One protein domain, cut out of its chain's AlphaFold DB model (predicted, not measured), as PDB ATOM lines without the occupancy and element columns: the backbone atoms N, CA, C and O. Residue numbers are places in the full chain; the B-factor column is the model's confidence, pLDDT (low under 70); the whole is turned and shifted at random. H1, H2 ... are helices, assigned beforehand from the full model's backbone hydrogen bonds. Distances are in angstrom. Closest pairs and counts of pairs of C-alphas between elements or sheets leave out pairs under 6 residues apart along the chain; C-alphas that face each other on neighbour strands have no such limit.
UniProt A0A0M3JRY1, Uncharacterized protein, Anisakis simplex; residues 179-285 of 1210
ATOM      1  N   ILE A 179      47.106 -45.454  48.136       96.12
ATOM      2  CA  ILE A 179      46.143 -45.158  47.059       96.12
ATOM      3  C   ILE A 179      44.680 -45.439  47.457       96.12
ATOM      4  O   ILE A 179      43.785 -44.696  47.058       96.12
ATOM      5  N   ALA A 180      44.440 -46.424  48.330       96.75
ATOM      6  CA  ALA A 180      43.126 -46.738  48.902       96.75
ATOM      7  C   ALA A 180      42.546 -45.647  49.829       96.75
ATOM      8  O   ALA A 180      41.335 -45.606  50.032       96.75
ATOM      9  N   GLU A 181      43.368 -44.736  50.364       96.12
ATOM     10  CA  GLU A 181      42.905 -43.574  51.141       96.12
ATOM     11  C   GLU A 181      42.277 -42.490  50.240       96.12
ATOM     12  O   GLU A 181      41.416 -41.720  50.676       96.12
ATOM     13  N   TYR A 182      42.700 -42.441  48.971       96.56
ATOM     14  CA  TYR A 182      42.211 -41.503  47.960       96.56
ATOM     15  C   TYR A 182      41.112 -42.125  47.092       96.56
ATOM     16  O   TYR A 182      40.051 -41.532  46.925       96.56
ATOM     17  N   PHE A 183      41.352 -43.323  46.562       97.88
ATOM     18  CA  PHE A 183      40.542 -43.974  45.532       97.88
ATOM     19  C   PHE A 183      40.131 -45.388  45.967       97.88
ATOM     20  O   PHE A 183      40.588 -46.369  45.383       97.88
ATOM     21  N   PRO A 184      39.312 -45.532  47.026       96.94
ATOM     22  CA  PRO A 184      38.993 -46.834  47.607       96.94
ATOM     23  C   PRO A 184      38.350 -47.817  46.617       96.94
ATOM     24  O   PRO A 184      38.492 -49.020  46.809       96.94
ATOM     25  N   LYS A 185      37.675 -47.353  45.551       96.69
ATOM     26  CA  LYS A 185      37.088 -48.249  44.537       96.69
ATOM     27  C   LYS A 185      38.087 -48.676  43.464       96.69
ATOM     28  O   LYS A 185      38.009 -49.800  42.982       96.69
ATOM     29  N   THR A 186      39.020 -47.801  43.083       96.81
ATOM     30  CA  THR A 186      39.996 -48.062  42.005       96.81
ATOM     31  C   THR A 186      41.426 -48.329  42.501       96.81
ATOM     32  O   THR A 186      42.351 -48.471  41.704       96.81
ATOM     33  N   ALA A 187      41.622 -48.486  43.813       95.94
ATOM     34  CA  ALA A 187      42.888 -48.891  44.432       95.94
ATOM     35  C   ALA A 187      43.306 -50.340  44.127       95.94
ATOM     36  O   ALA A 187      44.490 -50.658  44.159       95.94
ATOM     37  N   HIS A 188      42.351 -51.223  43.821       93.69
ATOM     38  CA  HIS A 188      42.629 -52.615  43.443       93.69
ATOM     39  C   HIS A 188      42.728 -52.823  41.920       93.69
ATOM     40  O   HIS A 188      42.985 -53.938  41.464       93.69
ATOM     41  N   TYR A 189      42.543 -51.765  41.122       94.00
ATOM     42  CA  TYR A 189      42.606 -51.844  39.664       94.00
ATOM     43  C   TYR A 189      44.067 -51.949  39.221       94.00
ATOM     44  O   TYR A 189      44.786 -50.957  39.176       94.00
ATOM     45  N   LYS A 190      44.504 -53.151  38.848       89.81
ATOM     46  CA  LYS A 190      45.805 -53.343  38.199       89.81
ATOM     47  C   LYS A 190      45.663 -53.109  36.698       89.81
ATOM     48  O   LYS A 190      44.894 -53.805  36.035       89.81
ATOM     49  N   ALA A 191      46.415 -52.155  36.158       84.81
ATOM     50  CA  ALA A 191      46.671 -52.130  34.725       84.81
ATOM     51  C   ALA A 191      47.520 -53.357  34.353       84.81
ATOM     52  O   ALA A 191      48.439 -53.720  35.086       84.81
ATOM     53  N   LEU A 192      47.204 -54.005  33.234       80.25
ATOM     54  CA  LEU A 192      48.079 -55.028  32.662       80.25
ATOM     55  C   LEU A 192      49.274 -54.336  31.993       80.25
ATOM     56  O   LEU A 192      49.105 -53.295  31.350       80.25
ATOM     57  N   ALA A 193      50.465 -54.923  32.117       74.56
ATOM     58  CA  ALA A 193      51.622 -54.498  31.337       74.56
ATOM     59  C   ALA A 193      51.319 -54.619  29.830       74.56
ATOM     60  O   ALA A 193      50.558 -55.494  29.409       74.56
ATOM     61  N   GLY A 194      51.874 -53.717  29.018       78.44
ATOM     62  CA  GLY A 194      51.670 -53.719  27.564       78.44
ATOM     63  C   GLY A 194      50.311 -53.194  27.069       78.44
ATOM     64  O   GLY A 194      50.045 -53.258  25.867       78.44
ATOM     65  N   ILE A 195      49.447 -52.639  27.933       78.56
ATOM     66  CA  ILE A 195      48.262 -51.893  27.467       78.56
ATOM     67  C   ILE A 195      48.729 -50.673  26.661       78.56
ATOM     68  O   ILE A 195      49.367 -49.769  27.199       78.56
ATOM     69  N   ARG A 196      48.367 -50.624  25.372       79.75
ATOM     70  CA  ARG A 196      48.648 -49.476  24.501       79.75
ATOM     71  C   ARG A 196      47.915 -48.228  25.004       79.75
ATOM     72  O   ARG A 196      46.696 -48.250  25.172       79.75
ATOM     73  N   PHE A 197      48.650 -47.132  25.178       86.94
ATOM     74  CA  PHE A 197      48.072 -45.798  25.334       86.94
ATOM     75  C   PHE A 197      47.368 -45.358  24.041       86.94
ATOM     76  O   PHE A 197      47.816 -45.690  22.942       86.94
ATOM     77  N   SER A 198      46.306 -44.558  24.149       89.06
ATOM     78  CA  SER A 198      45.806 -43.803  22.996       89.06
ATOM     79  C   SER A 198      46.751 -42.642  22.659       89.06
ATOM     80  O   SER A 198      47.324 -42.023  23.553       89.06
ATOM     81  N   ILE A 199      46.902 -42.301  21.374       88.00
ATOM     82  CA  ILE A 199      47.803 -41.217  20.926       88.00
ATOM     83  C   ILE A 199      47.444 -39.888  21.616       88.00
ATOM     84  O   ILE A 199      48.313 -39.189  22.128       88.00
ATOM     85  N   GLN A 200      46.144 -39.601  21.750       87.25
ATOM     86  CA  GLN A 200      45.622 -38.437  22.474       87.25
ATOM     87  C   GLN A 200      45.990 -38.403  23.968       87.25
ATOM     88  O   GLN A 200      45.809 -37.373  24.609       87.25
ATOM     89  N   TYR A 201      46.393 -39.518  24.577       90.62
ATOM     90  CA  TYR A 201      46.816 -39.588  25.981       90.62
ATOM     91  C   TYR A 201      48.314 -39.304  26.149       90.62
ATOM     92  O   TYR A 201      48.749 -38.932  27.233       90.62
ATOM     93  N   LEU A 202      49.089 -39.409  25.068       92.12
ATOM     94  CA  LEU A 202      50.524 -39.124  25.028       92.12
ATOM     95  C   LEU A 202      50.845 -37.672  24.624       92.12
ATOM     96  O   LEU A 202      52.008 -37.329  24.453       92.12
ATOM     97  N   GLN A 203      49.833 -36.809  24.488       93.75
ATOM     98  CA  GLN A 203      49.987 -35.382  24.182       93.75
ATOM     99  C   GLN A 203      50.155 -34.554  25.476       93.75
ATOM    100  O   GLN A 203      49.181 -34.443  26.228       93.75
ATOM    101  N   PRO A 204      51.317 -33.920  25.748       93.50
ATOM    102  CA  PRO A 204      51.546 -33.153  26.981       93.50
ATOM    103  C   PRO A 204      50.530 -32.030  27.232       93.50
ATOM    104  O   PRO A 204      50.029 -31.883  28.344       93.50
ATOM    105  N   SER A 205      50.122 -31.311  26.183       94.25
ATOM    106  CA  SER A 205      49.166 -30.194  26.266       94.25
ATOM    107  C   SER A 205      47.770 -30.590  26.761       94.25
ATOM    108  O   SER A 205      47.027 -29.767  27.307       94.25
ATOM    109  N   ARG A 206      47.395 -31.870  26.635       94.00
ATOM    110  CA  ARG A 206      46.192 -32.411  27.276       94.00
ATOM    111  C   ARG A 206      46.361 -32.496  28.790       94.00
ATOM    112  O   ARG A 206      45.410 -32.221  29.516       94.00
ATOM    113  N   TRP A 207      47.539 -32.887  29.262       95.25
ATOM    114  CA  TRP A 207      47.826 -33.055  30.684       95.25
ATOM    115  C   TRP A 207      47.952 -31.738  31.421       95.25
ATOM    116  O   TRP A 207      47.425 -31.627  32.523       95.25
ATOM    117  N   GLU A 208      48.551 -30.729  30.796       95.12
ATOM    118  CA  GLU A 208      48.550 -29.350  31.292       95.12
ATOM    119  C   GLU A 208      47.105 -28.872  31.509       95.12
ATOM    120  O   GLU A 208      46.719 -28.516  32.624       95.12
ATOM    121  N   ARG A 209      46.253 -29.020  30.487       95.44
ATOM    122  CA  ARG A 209      44.819 -28.685  30.538       95.44
ATOM    123  C   ARG A 209      44.031 -29.511  31.568       95.44
ATOM    124  O   ARG A 209      43.082 -29.008  32.173       95.44
ATOM    125  N   GLU A 210      44.386 -30.779  31.786       95.44
ATOM    126  CA  GLU A 210      43.809 -31.591  32.866       95.44
ATOM    127  C   GLU A 210      44.275 -31.109  34.250       95.44
ATOM    128  O   GLU A 210      43.444 -30.970  35.149       95.44
ATOM    129  N   LYS A 211      45.559 -30.776  34.412       96.12
ATOM    130  CA  LYS A 211      46.157 -30.266  35.651       96.12
ATOM    131  C   LYS A 211      45.541 -28.928  36.060       96.12
ATOM    132  O   LYS A 211      45.039 -28.828  37.175       96.12
ATOM    133  N   GLU A 212      45.440 -27.960  35.149       96.88
ATOM    134  CA  GLU A 212      44.724 -26.690  35.368       96.88
ATOM    135  C   GLU A 212      43.263 -26.881  35.811       96.88
ATOM    136  O   GLU A 212      42.715 -26.080  36.572       96.88
ATOM    137  N   ASN A 213      42.585 -27.903  35.281       96.62
ATOM    138  CA  ASN A 213      41.198 -28.214  35.615       96.62
ATOM    139  C   ASN A 213      41.100 -28.816  37.028       96.62
ATOM    140  O   ASN A 213      40.240 -28.407  37.810       96.62
ATOM    141  N   TYR A 214      42.008 -29.727  37.398       97.75
ATOM    142  CA  TYR A 214      42.103 -30.210  38.779       97.75
ATOM    143  C   TYR A 214      42.500 -29.094  39.749       97.75
ATOM    144  O   TYR A 214      41.976 -29.073  40.855       97.75
ATOM    145  N   GLU A 215      43.339 -28.141  39.340       98.00
ATOM    146  CA  GLU A 215      43.746 -26.993  40.159       98.00
ATOM    147  C   GLU A 215      42.579 -26.040  40.436       98.00
ATOM    148  O   GLU A 215      42.266 -25.760  41.593       98.00
ATOM    149  N   ARG A 216      41.849 -25.625  39.391       98.06
ATOM    150  CA  ARG A 216      40.633 -24.805  39.530       98.06
ATOM    151  C   ARG A 216      39.588 -25.476  40.423       98.06
ATOM    152  O   ARG A 216      39.004 -24.821  41.284       98.06
ATOM    153  N   LYS A 217      39.390 -26.791  40.273       98.00
ATOM    154  CA  LYS A 217      38.500 -27.577  41.144       98.00
ATOM    155  C   LYS A 217      39.016 -27.686  42.575       98.00
ATOM    156  O   LYS A 217      38.221 -27.597  43.505       98.00
ATOM    157  N   LEU A 218      40.317 -27.891  42.764       98.19
ATOM    158  CA  LEU A 218      40.945 -27.979  44.079       98.19
ATOM    159  C   LEU A 218      40.787 -26.656  44.837       98.19
ATOM    160  O   LEU A 218      40.417 -26.680  46.006       98.19
ATOM    161  N   ASN A 219      40.988 -25.523  44.164       97.94
ATOM    162  CA  ASN A 219      40.793 -24.191  44.735       97.94
ATOM    163  C   ASN A 219      39.321 -23.959  45.110       97.94
ATOM    164  O   ASN A 219      39.041 -23.718  46.281       97.94
ATOM    165  N   TYR A 220      38.379 -24.189  44.187       97.56
ATOM    166  CA  TYR A 220      36.938 -24.098  44.463       97.56
ATOM    167  C   TYR A 220      36.497 -24.976  45.652       97.56
ATOM    168  O   TYR A 220      35.857 -24.500  46.587       97.56
ATOM    169  N   TRP A 221      36.872 -26.259  45.681       97.81
ATOM    170  CA  TRP A 221      36.480 -27.150  46.781       97.81
ATOM    171  C   TRP A 221      37.216 -26.853  48.100       97.81
ATOM    172  O   TRP A 221      36.691 -27.187  49.162       97.81
ATOM    173  N   ASN A 222      38.376 -26.185  48.065       97.94
ATOM    174  CA  ASN A 222      39.016 -25.614  49.254       97.94
ATOM    175  C   ASN A 222      38.287 -24.352  49.747       97.94
ATOM    176  O   ASN A 222      38.078 -24.217  50.947       97.94
ATOM    177  N   GLU A 223      37.852 -23.455  48.861       97.00
ATOM    178  CA  GLU A 223      37.042 -22.278  49.215       97.00
ATOM    179  C   GLU A 223      35.722 -22.698  49.874       97.00
ATOM    180  O   GLU A 223      35.401 -22.230  50.964       97.00
ATOM    181  N   VAL A 224      35.020 -23.674  49.290       95.81
ATOM    182  CA  VAL A 224      33.793 -24.279  49.846       95.81
ATOM    183  C   VAL A 224      34.043 -24.989  51.186       95.81
ATOM    184  O   VAL A 224      33.161 -25.046  52.043       95.81
ATOM    185  N   LEU A 225      35.245 -25.531  51.410       96.56
ATOM    186  CA  LEU A 225      35.629 -26.110  52.699       96.56
ATOM    187  C   LEU A 225      35.941 -25.032  53.755       96.56
ATOM    188  O   LEU A 225      35.654 -25.231  54.938       96.56
ATOM    189  N   ASN A 226      36.524 -23.910  53.328       96.44
ATOM    190  CA  ASN A 226      37.008 -22.825  54.181       96.44
ATOM    191  C   ASN A 226      35.935 -21.772  54.504       96.44
ATOM    192  O   ASN A 226      36.034 -21.123  55.542       96.44
ATOM    193  N   CYS A 227      34.895 -21.618  53.676       94.56
ATOM    194  CA  CYS A 227      33.833 -20.619  53.865       94.56
ATOM    195  C   CYS A 227      32.951 -20.860  55.105       94.56
ATOM    196  O   CYS A 227      32.097 -20.041  55.427       94.56
ATOM    197  N   GLY A 228      33.101 -22.003  55.783       92.31
ATOM    198  CA  GLY A 228      32.358 -22.360  56.995       92.31
ATOM    199  C   GLY A 228      30.895 -22.762  56.769       92.31
ATOM    200  O   GLY A 228      30.392 -23.578  57.545       92.31
ATOM    201  N   LYS A 229      30.250 -22.277  55.693       91.69
ATOM    202  CA  LYS A 229      28.823 -22.489  55.375       91.69
ATOM    203  C   LYS A 229      28.415 -23.973  55.294       91.69
ATOM    204  O   LYS A 229      27.267 -24.301  55.576       91.69
ATOM    205  N   VAL A 230      29.337 -24.904  55.009       93.88
ATOM    206  CA  VAL A 230      29.066 -26.358  55.076       93.88
ATOM    207  C   VAL A 230      28.949 -26.825  56.538       93.88
ATOM    208  O   VAL A 230      29.925 -27.279  57.148       93.88
ATOM    209  N   VAL A 231      27.743 -26.713  57.102       91.06
ATOM    210  CA  VAL A 231      27.426 -27.036  58.508       91.06
ATOM    211  C   VAL A 231      27.600 -28.528  58.825       91.06
ATOM    212  O   VAL A 231      28.190 -28.868  59.851       91.06
ATOM    213  N   ASP A 232      27.133 -29.432  57.954       95.94
ATOM    214  CA  ASP A 232      27.210 -30.880  58.199       95.94
ATOM    215  C   ASP A 232      28.668 -31.376  58.213       95.94
ATOM    216  O   ASP A 232      29.373 -31.375  57.201       95.94
ATOM    217  N   ALA A 233      29.111 -31.879  59.368       95.75
ATOM    218  CA  ALA A 233      30.437 -32.458  59.556       95.75
ATOM    219  C   ALA A 233      30.710 -33.671  58.641       95.75
ATOM    220  O   ALA A 233      31.869 -33.916  58.287       95.75
ATOM    221  N   LYS A 234      29.671 -34.411  58.224       96.62
ATOM    222  CA  LYS A 234      29.767 -35.553  57.303       96.62
ATOM    223  C   LYS A 234      30.009 -35.087  55.867       96.62
ATOM    224  O   LYS A 234      30.910 -35.610  55.211       96.62
ATOM    225  N   ASP A 235      29.295 -34.067  55.402       96.12
ATOM    226  CA  ASP A 235      29.577 -33.394  54.127       96.12
ATOM    227  C   ASP A 235      30.937 -32.684  54.128       96.12
ATOM    228  O   ASP A 235      31.722 -32.868  53.198       96.12
ATOM    229  N   ARG A 236      31.311 -32.006  55.219       96.69
ATOM    230  CA  ARG A 236      32.665 -31.456  55.409       96.69
ATOM    231  C   ARG A 236      33.740 -32.555  55.398       96.69
ATOM    232  O   ARG A 236      34.874 -32.331  54.974       96.69
ATOM    233  N   GLY A 237      33.419 -33.761  55.870       97.19
ATOM    234  CA  GLY A 237      34.258 -34.959  55.740       97.19
ATOM    235  C   GLY A 237      34.398 -35.439  54.289       97.19
ATOM    236  O   GLY A 237      35.508 -35.732  53.848       97.19
ATOM    237  N   ARG A 238      33.295 -35.445  53.531       97.06
ATOM    238  CA  ARG A 238      33.262 -35.800  52.101       97.06
ATOM    239  C   ARG A 238      34.064 -34.818  51.249       97.06
ATOM    240  O   ARG A 238      34.925 -35.257  50.497       97.06
ATOM    241  N   ILE A 239      33.878 -33.510  51.427       97.75
ATOM    242  CA  ILE A 239      34.647 -32.483  50.704       97.75
ATOM    243  C   ILE A 239      36.151 -32.637  50.988       97.75
ATOM    244  O   ILE A 239      36.948 -32.630  50.059       97.75
ATOM    245  N   ARG A 240      36.557 -32.932  52.234       98.00
ATOM    246  CA  ARG A 240      37.963 -33.255  52.574       98.00
ATOM    247  C   ARG A 240      38.500 -34.554  51.957       98.00
ATOM    248  O   ARG A 240      39.714 -34.746  51.934       98.00
ATOM    249  N   HIS A 241      37.653 -35.468  51.491       97.88
ATOM    250  CA  HIS A 241      38.077 -36.623  50.688       97.88
ATOM    251  C   HIS A 241      38.160 -36.257  49.196       97.88
ATOM    252  O   HIS A 241      39.147 -36.600  48.556       97.88
ATOM    253  N   LEU A 242      37.229 -35.445  48.677       98.25
ATOM    254  CA  LEU A 242      37.272 -34.937  47.298       98.25
ATOM    255  C   LEU A 242      38.494 -34.034  47.058       98.25
ATOM    256  O   LEU A 242      39.206 -34.211  46.079       98.25
ATOM    257  N   VAL A 243      38.797 -33.126  47.989       98.25
ATOM    258  CA  VAL A 243      40.017 -32.298  47.990       98.25
ATOM    259  C   VAL A 243      41.280 -33.169  47.994       98.25
ATOM    260  O   VAL A 243      42.240 -32.863  47.290       98.25
ATOM    261  N   ARG A 244      41.283 -34.295  48.725       98.12
ATOM    262  CA  ARG A 244      42.390 -35.268  48.703       98.12
ATOM    263  C   ARG A 244      42.503 -35.986  47.349       98.12
ATOM    264  O   ARG A 244      43.615 -36.099  46.845       98.12
ATOM    265  N   GLN A 245      41.393 -36.400  46.733       98.06
ATOM    266  CA  GLN A 245      41.369 -36.983  45.380       98.06
ATOM    267  C   GLN A 245      41.853 -35.998  44.306       98.06
ATOM    268  O   GLN A 245      42.698 -36.348  43.485       98.06
ATOM    269  N   LEU A 246      41.354 -34.759  44.328       98.25
ATOM    270  CA  LEU A 246      41.749 -33.692  43.404       98.25
ATOM    271  C   LEU A 246      43.227 -33.334  43.558       98.25
ATOM    272  O   LEU A 246      43.926 -33.225  42.555       98.25
ATOM    273  N   LYS A 247      43.727 -33.225  44.797       97.94
ATOM    274  CA  LYS A 247      45.154 -33.007  45.055       97.94
ATOM    275  C   LYS A 247      46.007 -34.183  44.573       97.94
ATOM    276  O   LYS A 247      47.055 -33.943  43.984       97.94
ATOM    277  N   TRP A 248      45.563 -35.428  44.772       97.50
ATOM    278  CA  TRP A 248      46.273 -36.596  44.242       97.50
ATOM    279  C   TRP A 248      46.365 -36.540  42.713       97.50
ATOM    280  O   TRP A 248      47.464 -36.648  42.181       97.50
ATOM    281  N   LEU A 249      45.255 -36.284  42.007       97.44
ATOM    282  CA  LEU A 249      45.252 -36.151  40.542       97.44
ATOM    283  C   LEU A 249      46.135 -34.983  40.072       97.44
ATOM    284  O   LEU A 249      46.964 -35.157  39.185       97.44
ATOM    285  N   TRP A 250      46.033 -33.808  40.689       97.44
ATOM    286  CA  TRP A 250      46.867 -32.655  40.335       97.44
ATOM    287  C   TRP A 250      48.373 -32.924  40.527       97.44
ATOM    288  O   TRP A 250      49.177 -32.558  39.670       97.44
ATOM    289  N   SER A 251      48.759 -33.620  41.606       95.88
ATOM    290  CA  SER A 251      50.159 -33.987  41.882       95.88
ATOM    291  C   SER A 251      50.681 -35.189  41.084       95.88
ATOM    292  O   SER A 251      51.892 -35.345  41.001       95.88
ATOM    293  N   ASN A 252      49.809 -36.028  40.513       94.94
ATOM    294  CA  ASN A 252      50.181 -37.218  39.726       94.94
ATOM    295  C   ASN A 252      49.822 -37.082  38.231       94.94
ATOM    296  O   ASN A 252      49.854 -38.062  37.492       94.94
ATOM    297  N   SER A 253      49.457 -35.878  37.777       95.38
ATOM    298  CA  SER A 253      49.301 -35.582  36.349       95.38
ATOM    299  C   SER A 253      50.672 -35.623  35.675       95.38
ATOM    300  O   SER A 253      51.582 -34.927  36.127       95.38
ATOM    301  N   TRP A 254      50.812 -36.410  34.603       95.19
ATOM    302  CA  TRP A 254      52.042 -36.468  33.808       95.19
ATOM    303  C   TRP A 254      52.419 -35.068  33.304       95.19
ATOM    304  O   TRP A 254      51.548 -34.312  32.879       95.19
ATOM    305  N   THR A 255      53.700 -34.700  33.358       92.25
ATOM    306  CA  THR A 255      54.167 -33.359  32.953       92.25
ATOM    307  C   THR A 255      54.714 -33.310  31.529       92.25
ATOM    308  O   THR A 255      55.294 -32.304  31.140       92.25
ATOM    309  N   GLY A 256      54.577 -34.387  30.749       90.62
ATOM    310  CA  GLY A 256      55.158 -34.489  29.403       90.62
ATOM    311  C   GLY A 256      56.673 -34.719  29.382       90.62
ATOM    312  O   GLY A 256      57.224 -35.078  28.347       90.62
ATOM    313  N   THR A 257      57.345 -34.531  30.518       90.19
ATOM    314  CA  THR A 257      58.787 -34.711  30.690       90.19
ATOM    315  C   THR A 257      59.154 -36.185  30.841       90.19
ATOM    316  O   THR A 257      58.421 -36.949  31.479       90.19
ATOM    317  N   SER A 258      60.325 -36.557  30.312       83.44
ATOM    318  CA  SER A 258      60.959 -37.884  30.426       83.44
ATOM    319  C   SER A 258      60.952 -38.438  31.849       83.44
ATOM    320  O   SER A 258      60.684 -39.615  32.070       83.44
ATOM    321  N   ASP A 259      61.213 -37.560  32.811       86.00
ATOM    322  CA  ASP A 259      61.464 -37.902  34.211       86.00
ATOM    323  C   ASP A 259      60.158 -38.175  34.980       86.00
ATOM    324  O   ASP A 259      60.173 -38.628  36.125       86.00
ATOM    325  N   SER A 260      59.008 -37.883  34.360       87.31
ATOM    326  CA  SER A 260      57.686 -38.133  34.924       87.31
ATOM    327  C   SER A 260      57.089 -39.412  34.331       87.31
ATOM    328  O   SER A 260      56.807 -39.493  33.137       87.31
ATOM    329  N   VAL A 261      56.884 -40.428  35.174       89.75
ATOM    330  CA  VAL A 261      56.314 -41.718  34.752       89.75
ATOM    331  C   VAL A 261      54.857 -41.523  34.327       89.75
ATOM    332  O   VAL A 261      54.057 -40.975  35.087       89.75
ATOM    333  N   ILE A 262      54.491 -41.988  33.129       91.81
ATOM    334  CA  ILE A 262      53.110 -41.881  32.639       91.81
ATOM    335  C   ILE A 262      52.219 -42.880  33.400       91.81
ATOM    336  O   ILE A 262      52.456 -44.087  33.305       91.81
ATOM    337  N   PRO A 263      51.159 -42.443  34.108       93.19
ATOM    338  CA  PRO A 263      50.210 -43.373  34.710       93.19
ATOM    339  C   PRO A 263      49.452 -44.149  33.616       93.19
ATOM    340  O   PRO A 263      49.053 -43.549  32.614       93.19
ATOM    341  N   PRO A 264      49.182 -45.458  33.779       94.56
ATOM    342  CA  PRO A 264      48.444 -46.252  32.796       94.56
ATOM    343  C   PRO A 264      47.054 -45.677  32.481       94.56
ATOM    344  O   PRO A 264      46.265 -45.406  33.388       94.56
ATOM    345  N   GLU A 265      46.706 -45.537  31.195       93.69
ATOM    346  CA  GLU A 265      45.503 -44.787  30.779       93.69
ATOM    347  C   GLU A 265      44.194 -45.320  31.370       93.69
ATOM    348  O   GLU A 265      43.353 -44.540  31.827       93.69
ATOM    349  N   MET A 266      44.010 -46.641  31.416       92.81
ATOM    350  CA  MET A 266      42.821 -47.233  32.035       92.81
ATOM    351  C   MET A 266      42.708 -46.891  33.527       92.81
ATOM    352  O   MET A 266      41.603 -46.657  34.017       92.81
ATOM    353  N   LEU A 267      43.838 -46.821  34.232       94.19
ATOM    354  CA  LEU A 267      43.902 -46.542  35.663       94.19
ATOM    355  C   LEU A 267      43.620 -45.064  35.955       94.19
ATOM    356  O   LEU A 267      42.823 -44.742  36.840       94.19
ATOM    357  N   TRP A 268      44.188 -44.167  35.144       95.56
ATOM    358  CA  TRP A 268      43.901 -42.734  35.197       95.56
ATOM    359  C   TRP A 268      42.430 -42.429  34.909       95.56
ATOM    360  O   TRP A 268      41.764 -41.754  35.696       95.56
ATOM    361  N   ARG A 269      41.886 -42.987  33.815       95.38
ATOM    362  CA  ARG A 269      40.466 -42.848  33.452       95.38
ATOM    363  C   ARG A 269      39.547 -43.356  34.570       95.38
ATOM    364  O   ARG A 269      38.551 -42.697  34.863       95.38
ATOM    365  N   ALA A 270      39.891 -44.468  35.226       95.81
ATOM    366  CA  ALA A 270      39.119 -45.016  36.341       95.81
ATOM    367  C   ALA A 270      39.112 -44.085  37.571       95.81
ATOM    368  O   ALA A 270      38.040 -43.770  38.087       95.81
ATOM    369  N   ARG A 271      40.274 -43.565  37.996       97.19
ATOM    370  CA  ARG A 271      40.387 -42.625  39.135       97.19
ATOM    371  C   ARG A 271      39.698 -41.293  38.867       97.19
ATOM    372  O   ARG A 271      38.991 -40.765  39.727       97.19
ATOM    373  N   LYS A 272      39.843 -40.777  37.647       97.19
ATOM    374  CA  LYS A 272      39.148 -39.576  37.174       97.19
ATOM    375  C   LYS A 272      37.627 -39.747  37.217       97.19
ATOM    376  O   LYS A 272      36.930 -38.830  37.646       97.19
ATOM    377  N   GLU A 273      37.112 -40.913  36.823       97.31
ATOM    378  CA  GLU A 273      35.684 -41.241  36.914       97.31
ATOM    379  C   GLU A 273      35.218 -41.417  38.371       97.31
ATOM    380  O   GLU A 273      34.156 -40.904  38.719       97.31
ATOM    381  N   GLU A 274      36.004 -42.057  39.246       97.69
ATOM    382  CA  GLU A 274      35.695 -42.176  40.682       97.69
ATOM    383  C   GLU A 274      35.567 -40.793  41.346       97.69
ATOM    384  O   GLU A 274      34.536 -40.499  41.961       97.69
ATOM    385  N   MET A 275      36.546 -39.905  41.129       97.81
ATOM    386  CA  MET A 275      36.505 -38.513  41.597       97.81
ATOM    387  C   MET A 275      35.301 -37.758  41.023       97.81
ATOM    388  O   MET A 275      34.544 -37.144  41.774       97.81
ATOM    389  N   ARG A 276      35.049 -37.853  39.709       98.06
ATOM    390  CA  ARG A 276      33.924 -37.169  39.046       98.06
ATOM    391  C   ARG A 276      32.562 -37.641  39.568       98.06
ATOM    392  O   ARG A 276      31.637 -36.840  39.694       98.06
ATOM    393  N   ARG A 277      32.413 -38.932  39.888       97.38
ATOM    394  CA  ARG A 277      31.196 -39.480  40.516       97.38
ATOM    395  C   ARG A 277      31.031 -38.982  41.947       97.38
ATOM    396  O   ARG A 277      29.907 -38.689  42.350       97.38
ATOM    397  N   PHE A 278      32.123 -38.866  42.699       97.69
ATOM    398  CA  PHE A 278      32.095 -38.377  44.074       97.69
ATOM    399  C   PHE A 278      31.800 -36.869  44.150       97.69
ATOM    400  O   PHE A 278      30.951 -36.453  44.935       97.69
ATOM    401  N   GLU A 279      32.385 -36.075  43.254       97.75
ATOM    402  CA  GLU A 279      32.040 -34.667  43.026       97.75
ATOM    403  C   GLU A 279      30.549 -34.503  42.694       97.75
ATOM    404  O   GLU A 279      29.838 -33.787  43.394       97.75
ATOM    405  N   GLN A 280      30.030 -35.240  41.701       97.00
ATOM    406  CA  GLN A 280      28.604 -35.196  41.349       97.00
ATOM    407  C   GLN A 280      27.676 -35.651  42.483       97.00
ATOM    408  O   GLN A 280      26.541 -35.185  42.559       97.00
ATOM    409  N   PHE A 281      28.123 -36.552  43.360       96.25
ATOM    410  CA  PHE A 281      27.372 -36.932  44.554       96.25
ATOM    411  C   PHE A 281      27.320 -35.794  45.585       96.25
ATOM    412  O   PHE A 281      26.266 -35.560  46.171       96.25
ATOM    413  N   ILE A 282      28.425 -35.064  45.778       96.00
ATOM    414  CA  ILE A 282      28.520 -33.919  46.693       96.00
ATOM    415  C   ILE A 282      27.688 -32.737  46.162       96.00
ATOM    416  O   ILE A 282      26.789 -32.274  46.861       96.00
ATOM    417  N   SER A 283      27.888 -32.312  44.910       93.94
ATOM    418  CA  SER A 283      27.169 -31.176  44.296       93.94
ATOM    419  C   SER A 283      25.650 -31.361  44.170       93.94
ATOM    420  O   SER A 283      24.944 -30.398  43.898       93.94
ATOM    421  N   ARG A 284      25.124 -32.583  44.341       93.81
ATOM    422  CA  ARG A 284      23.677 -32.867  44.334       93.81
ATOM    423  C   ARG A 284      23.017 -32.784  45.710       93.81
ATOM    424  O   ARG A 284      21.800 -32.922  45.796       93.81
ATOM    425  N   LYS A 285      23.776 -32.605  46.794       92.44
ATOM    426  CA  LYS A 285      23.190 -32.507  48.135       92.44
ATOM    427  C   LYS A 285      22.653 -31.100  48.364       92.44
ATOM    428  O   LYS A 285      23.437 -30.157  48.419       92.44
TER     429      LYS A 285
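What this domain is: This is residues 179 to 285 of the 1210 residues of an uncharacterized protein of Anisakis simplex (UniProt A0A0M3JRY1). What does the model look like? Three long helices, H2, H3 and H4, run back and forth roughly side by side as a small bundle, with H2 and H4 each packed on H3 but apart from one another. The very short helix H1 packs on H3 too, and the long link of residues 183 to 203 runs from it to one end of the bundle, where H2 begins. What are its make-up and size? The printed part has 107 residues with four named helices in the order H1, H2, H3, H4 and no named strand, class all helix; it is compact, with a radius of gyration of the C-alphas of 15.0 A, and elongated, spanning 47 by 27 by 22 A.

Where its parts are: Where do the first helices lie? H1 is residues 179 to 182, from C-alpha 179 at (46.143, -45.158, 47.059). H2 is residues 204 to 226, 32.5 A long. Which helices follow? H3 is residues 233 to 252, 28.4 A long. H4 is residues 265 to 283, 26.5 A long, ending at C-alpha 283 at (27.169, -31.176, 44.296).

How they stand to each other: What does the hub, H3, touch? H3 and H2 form a helical hairpin and touch, closest at the C-alphas of Trp 250 and Lys 211, 5.3 A apart, with a shallow tilt of 23 degrees, opposite ways. H3 and H4 form another and touch, closest at the C-alphas of Gln 245 and Met 275, 6.3 A apart, with a shallow tilt of 27 degrees, opposite ways. With residues 241 to 248 alone H3 touches H1, closest at the C-alphas of Gln 245 and Tyr 182, 5.3 A apart. Which pairs are apart? H1 and H2, H1 and H4, and H2 and H4 are apart. Are the backbones within hydrogen-bond range? Every O i to N i+4 pair is in H2 and H4, and 15 of 16 in H3; H1 is too short for such a pair.

The domain as a whole: How far does it reach? The two C-alphas farthest apart, those of Gly 194 and Lys 229, are 47.7 A apart. Which links are long? Those from H1 to H2, 21 residues, and from H3 to H4, 12 residues, are long; that from H2 to H3, 6 residues, is short. Is it whole and confident? The printed part has no cut, its mean pLDDT is 94.2, and no printed residue is under 70.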